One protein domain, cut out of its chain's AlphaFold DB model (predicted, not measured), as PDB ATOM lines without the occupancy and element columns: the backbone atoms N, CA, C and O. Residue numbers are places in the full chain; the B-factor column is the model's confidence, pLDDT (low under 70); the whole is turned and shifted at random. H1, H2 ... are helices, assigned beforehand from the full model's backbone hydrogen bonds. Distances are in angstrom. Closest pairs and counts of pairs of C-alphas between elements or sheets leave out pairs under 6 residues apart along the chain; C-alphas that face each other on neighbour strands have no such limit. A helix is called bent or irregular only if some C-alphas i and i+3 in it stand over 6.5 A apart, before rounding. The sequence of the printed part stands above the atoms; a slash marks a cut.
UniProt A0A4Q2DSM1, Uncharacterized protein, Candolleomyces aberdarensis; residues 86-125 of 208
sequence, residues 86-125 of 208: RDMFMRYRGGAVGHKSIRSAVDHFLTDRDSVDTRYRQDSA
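This is residues 86 to 125 of the 208 residues of an uncharacterized protein of Candolleomyces aberdarensis (UniProt A0A4Q2DSM1). Three short helices, H1, H2 and H3, gather at one end with few contacts between them, and the longest helix, H4, sticks out at the other end as a free arm. That arm, residues 114 to 125 with H4 in 115 to 125, makes much of the length, and no other helix packs on it. The printed part has 40 residues with four named helices in the order H1, H2, H3, H4 and no named strand; the class is all helix. It is only just compact, close to loose, with a radius of gyration of the C-alphas of 10.7 A, and elongated, spanning 30 by 16 by 16 A.

H1, residues 86 to 93, and H2, residues 100 to 106, only just touch, with 3 pairs of C-alphas within 8 A; the closest C-alphas, those of Arg 91 and Val 106, are 6.5 A apart. They run the same way at a steep tilt of 46 degrees. H1 and H3, residues 108 to 111, also only just touch, with 3 such pairs, the closest being the C-alphas of Arg 93 and Phe 109 at 5.6 A. H2 and H3 meet only through their link. H4, residues 115 to 125, is apart from H1, H2 and H3. In H1 and H4 every O i to N i+4 pair is within hydrogen-bond range; in H2 1 of 3 is, beside 3 of 4 O i to N i+3 pairs, and H3 is too short for an O i to N i+4 pair.

H1 begins at C-alpha 86, (2.820, -10.823, -55.101), and measures 10.4 A from first to last C-alpha. H2 measures 9.7 A and is irregular: C-alphas 101 and 104 are 8.0 A apart. H3 measures 5.6 A. H4 measures 15.3 A and ends at C-alpha 125, (-15.424, -4.863, -42.665).

The two C-alphas farthest apart, those of Ser 101 and Asp 123, are 29.8 A apart. The printed part has no cut. The links H2 to H3 and H3 to H4 are tight, and H1 to H2 is short. The mean pLDDT of the printed part is 83.3, and no printed residue is under 70.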
ATOM      1  N   ARG A  86       3.961 -10.932 -56.026       86.69
ATOM      2  CA  ARG A  86       2.820 -10.823 -55.101       86.69
ATOM      3  C   ARG A  86       3.165 -11.268 -53.676       86.69
ATOM      4  O   ARG A  86       2.643 -10.693 -52.725       86.69
ATOM      5  N   ASP A  87       3.992 -12.296 -53.513       83.88
ATOM      6  CA  ASP A  87       4.358 -12.840 -52.204       83.88
ATOM      7  C   ASP A  87       5.267 -11.865 -51.448       83.88
ATOM      8  O   ASP A  87       5.011 -11.562 -50.283       83.88
ATOM      9  N   MET A  88       6.268 -11.301 -52.127       85.88
ATOM     10  CA  MET A  88       7.141 -10.252 -51.600       85.88
ATOM     11  C   MET A  88       6.356  -8.999 -51.210       85.88
ATOM     12  O   MET A  88       6.512  -8.522 -50.083       85.88
ATOM     13  N   PHE A  89       5.438  -8.523 -52.053       88.06
ATOM     14  CA  PHE A  89       4.564  -7.403 -51.691       88.06
ATOM     15  C   PHE A  89       3.753  -7.709 -50.423       88.06
ATOM     16  O   PHE A  89       3.702  -6.905 -49.489       88.06
ATOM     17  N   MET A  90       3.165  -8.906 -50.347       86.44
ATOM     18  CA  MET A  90       2.354  -9.329 -49.208       86.44
ATOM     19  C   MET A  90       3.170  -9.535 -47.914       86.44
ATOM     20  O   MET A  90       2.626  -9.298 -46.834       86.44
ATOM     21  N   ARG A  91       4.471  -9.865 -47.995       84.50
ATOM     22  CA  ARG A  91       5.399  -9.867 -46.842       84.50
ATOM     23  C   ARG A  91       5.567  -8.471 -46.258       84.50
ATOM     24  O   ARG A  91       5.288  -8.265 -45.081       84.50
ATOM     25  N   TYR A  92       5.968  -7.508 -47.089       85.19
ATOM     26  CA  TYR A  92       6.199  -6.126 -46.653       85.19
ATOM     27  C   TYR A  92       4.907  -5.388 -46.282       85.19
ATOM     28  O   TYR A  92       4.965  -4.367 -45.608       85.19
ATOM     29  N   ARG A  93       3.735  -5.892 -46.684       85.88
ATOM     30  CA  ARG A  93       2.406  -5.388 -46.288       85.88
ATOM     31  C   ARG A  93       1.869  -6.003 -44.984       85.88
ATOM     32  O   ARG A  93       0.984  -5.418 -44.350       85.88
ATOM     33  N   GLY A  94       2.393  -7.163 -44.587       82.56
ATOM     34  CA  GLY A  94       1.997  -7.911 -43.396       82.56
ATOM     35  C   GLY A  94       0.617  -8.581 -43.490       82.56
ATOM     36  O   GLY A  94      -0.316  -8.099 -44.140       82.56
ATOM     37  N   GLY A  95       0.456  -9.699 -42.773       78.38
ATOM     38  CA  GLY A  95      -0.821 -10.421 -42.672       78.38
ATOM     39  C   GLY A  95      -1.161 -11.317 -43.870       78.38
ATOM     40  O   GLY A  95      -2.329 -11.638 -44.075       78.38
ATOM     41  N   ALA A  96      -0.159 -11.710 -44.655       73.75
ATOM     42  CA  ALA A  96      -0.293 -12.681 -45.733       73.75
ATOM     43  C   ALA A  96      -0.613 -14.098 -45.219       73.75
ATOM     44  O   ALA A  96      -0.147 -14.516 -44.154       73.75
ATOM     45  N   VAL A  97      -1.368 -14.865 -46.007       73.19
ATOM     46  CA  VAL A  97      -1.611 -16.292 -45.746       73.19
ATOM     47  C   VAL A  97      -0.328 -17.086 -46.030       73.19
ATOM     48  O   VAL A  97       0.414 -16.769 -46.951       73.19
ATOM     49  N   GLY A  98      -0.040 -18.104 -45.215       74.56
ATOM     50  CA  GLY A  98       1.130 -18.980 -45.374       74.56
ATOM     51  C   GLY A  98       2.423 -18.493 -44.704       74.56
ATOM     52  O   GLY A  98       3.265 -19.314 -44.357       74.56
ATOM     53  N   HIS A  99       2.581 -17.200 -44.400       71.12
ATOM     54  CA  HIS A  99       3.845 -16.638 -43.869       71.12
ATOM     55  C   HIS A  99       4.040 -16.836 -42.353       71.12
ATOM     56  O   HIS A  99       4.626 -15.993 -41.674       71.12
ATOM     57  N   LYS A 100       3.539 -17.947 -41.794       75.06
ATOM     58  CA  LYS A 100       3.488 -18.192 -40.339       75.06
ATOM     59  C   LYS A 100       4.866 -18.147 -39.666       75.06
ATOM     60  O   LYS A 100       4.972 -17.582 -38.585       75.06
ATOM     61  N   SER A 101       5.899 -18.692 -40.312       77.00
ATOM     62  CA  SER A 101       7.272 -18.772 -39.787       77.00
ATOM     63  C   SER A 101       7.957 -17.415 -39.604       77.00
ATOM     64  O   SER A 101       8.813 -17.286 -38.737       77.00
ATOM     65  N   ILE A 102       7.567 -16.400 -40.381       77.94
ATOM     66  CA  ILE A 102       8.171 -15.057 -40.350       77.94
ATOM     67  C   ILE A 102       7.263 -13.997 -39.707       77.94
ATOM     68  O   ILE A 102       7.622 -12.822 -39.701       77.94
ATOM     69  N   ARG A 103       6.096 -14.386 -39.160       79.88
ATOM     70  CA  ARG A 103       5.084 -13.457 -38.616       79.88
ATOM     71  C   ARG A 103       5.659 -12.436 -37.643       79.88
ATOM     72  O   ARG A 103       5.486 -11.246 -37.867       79.88
ATOM     73  N   SER A 104       6.416 -12.878 -36.641       81.88
ATOM     74  CA  SER A 104       7.021 -11.988 -35.639       81.88
ATOM     75  C   SER A 104       7.916 -10.897 -36.244       81.88
ATOM     76  O   SER A 104       7.990  -9.804 -35.690       81.88
ATOM     77  N   ALA A 105       8.556 -11.162 -37.388       80.88
ATOM     78  CA  ALA A 105       9.376 -10.191 -38.106       80.88
ATOM     79  C   ALA A 105       8.555  -9.266 -39.028       80.88
ATOM     80  O   ALA A 105       8.912  -8.101 -39.191       80.88
ATOM     81  N   VAL A 106       7.457  -9.752 -39.628       82.19
ATOM     82  CA  VAL A 106       6.630  -8.966 -40.573       82.19
ATOM     83  C   VAL A 106       5.431  -8.260 -39.934       82.19
ATOM     84  O   VAL A 106       4.872  -7.347 -40.540       82.19
ATOM     85  N   ASP A 107       5.036  -8.616 -38.710       83.12
ATOM     86  CA  ASP A 107       3.877  -8.022 -38.028       83.12
ATOM     87  C   ASP A 107       4.072  -6.521 -37.738       83.12
ATOM     88  O   ASP A 107       3.093  -5.780 -37.652       83.12
ATOM     89  N   HIS A 108       5.316  -6.022 -37.708       82.44
ATOM     90  CA  HIS A 108       5.595  -4.583 -37.669       82.44
ATOM     91  C   HIS A 108       4.901  -3.827 -38.819       82.44
ATOM     92  O   HIS A 108       4.300  -2.772 -38.590       82.44
ATOM     93  N   PHE A 109       4.873  -4.399 -40.030       83.38
ATOM     94  CA  PHE A 109       4.245  -3.784 -41.203       83.38
ATOM     95  C   PHE A 109       2.719  -3.654 -41.086       83.38
ATOM     96  O   PHE A 109       2.132  -2.767 -41.707       83.38
ATOM     97  N   LEU A 110       2.059  -4.456 -40.238       83.31
ATOM     98  CA  LEU A 110       0.628  -4.293 -39.940       83.31
ATOM     99  C   LEU A 110       0.335  -2.936 -39.291       83.31
ATOM    100  O   LEU A 110      -0.729  -2.358 -39.520       83.31
ATOM    101  N   THR A 111       1.282  -2.426 -38.497       85.00
ATOM    102  CA  THR A 111       1.167  -1.137 -37.800       85.00
ATOM    103  C   THR A 111       1.519   0.057 -38.686       85.00
ATOM    104  O   THR A 111       1.123   1.180 -38.376       85.00
ATOM    105  N   ASP A 112       2.218  -0.167 -39.801       86.50
ATOM    106  CA  ASP A 112       2.731   0.855 -40.722       86.50
ATOM    107  C   ASP A 112       1.784   1.151 -41.905       86.50
ATOM    108  O   ASP A 112       2.148   1.790 -42.887       86.50
ATOM    109  N   ARG A 113       0.521   0.730 -41.820       86.31
ATOM    110  CA  ARG A 113      -0.477   1.010 -42.862       86.31
ATOM    111  C   ARG A 113      -0.750   2.501 -43.023       86.31
ATOM    112  O   ARG A 113      -0.792   3.257 -42.049       86.31
ATOM    113  N   ASP A 114      -0.973   2.902 -44.269       87.69
ATOM    114  CA  ASP A 114      -1.383   4.254 -44.612       87.69
ATOM    115  C   ASP A 114      -2.901   4.457 -44.400       87.69
ATOM    116  O   ASP A 114      -3.662   3.523 -44.109       87.69
ATOM    117  N   SER A 115      -3.363   5.702 -44.516       87.06
ATOM    118  CA  SER A 115      -4.768   6.050 -44.281       87.06
ATOM    119  C   SER A 115      -5.715   5.526 -45.368       87.06
ATOM    120  O   SER A 115      -6.879   5.251 -45.066       87.06
ATOM    121  N   VAL A 116      -5.239   5.338 -46.606       86.81
ATOM    122  CA  VAL A 116      -6.027   4.783 -47.716       86.81
ATOM    123  C   VAL A 116      -6.266   3.286 -47.534       86.81
ATOM    124  O   VAL A 116      -7.391   2.831 -47.750       86.81
ATOM    125  N   ASP A 117      -5.267   2.528 -47.080       85.69
ATOM    126  CA  ASP A 117      -5.474   1.122 -46.720       85.69
ATOM    127  C   ASP A 117      -6.416   0.974 -45.519       85.69
ATOM    128  O   ASP A 117      -7.345   0.163 -45.530       85.69
ATOM    129  N   THR A 118      -6.211   1.808 -44.495       86.50
ATOM    130  CA  THR A 118      -6.980   1.747 -43.246       86.50
ATOM    131  C   THR A 118      -8.472   1.995 -43.484       86.50
ATOM    132  O   THR A 118      -9.292   1.201 -43.018       86.50
ATOM    133  N   ARG A 119      -8.839   3.033 -44.256       89.88
ATOM    134  CA  ARG A 119     -10.249   3.297 -44.607       89.88
ATOM    135  C   ARG A 119     -10.856   2.147 -45.419       89.88
ATOM    136  O   ARG A 119     -11.946   1.694 -45.095       89.88
ATOM    137  N   TYR A 120     -10.125   1.613 -46.404       87.25
ATOM    138  CA  TYR A 120     -10.643   0.558 -47.277       87.25
ATOM    139  C   TYR A 120     -10.963  -0.711 -46.480       87.25
ATOM    140  O   TYR A 120     -12.049  -1.262 -46.619       87.25
ATOM    141  N   ARG A 121     -10.076  -1.127 -45.561       84.12
ATOM    142  CA  ARG A 121     -10.346  -2.273 -44.675       84.12
ATOM    143  C   ARG A 121     -11.525  -2.037 -43.734       84.12
ATOM    144  O   ARG A 121     -12.279  -2.975 -43.494       84.12
ATOM    145  N   GLN A 122     -11.684  -0.826 -43.196       88.12
ATOM    146  CA  GLN A 122     -12.836  -0.489 -42.352       88.12
ATOM    147  C   GLN A 122     -14.145  -0.564 -43.142       88.12
ATOM    148  O   GLN A 122     -15.126  -1.099 -42.636       88.12
ATOM    149  N   ASP A 123     -14.162  -0.076 -44.381       90.69
ATOM    150  CA  ASP A 123     -15.356  -0.104 -45.224       90.69
ATOM    151  C   ASP A 123     -15.675  -1.519 -45.734       90.69
ATOM    152  O   ASP A 123     -16.840  -1.909 -45.726       90.69
ATOM    153  N   SER A 124     -14.667  -2.336 -46.068       87.12
ATOM    154  CA  SER A 124     -14.857  -3.775 -46.315       87.12
ATOM    155  C   SER A 124     -15.442  -4.493 -45.094       87.12
ATOM    156  O   SER A 124     -16.398  -5.244 -45.239       87.12
ATOM    157  N   ALA A 125     -14.923  -4.233 -43.888       87.12
ATOM    158  CA  ALA A 125     -15.424  -4.863 -42.665       87.12
ATOM    159  C   ALA A 125     -16.881  -4.474 -42.353       87.12
ATOM    160  O   ALA A 125     -17.662  -5.330 -41.944       87.12
TER     161      ALA A 125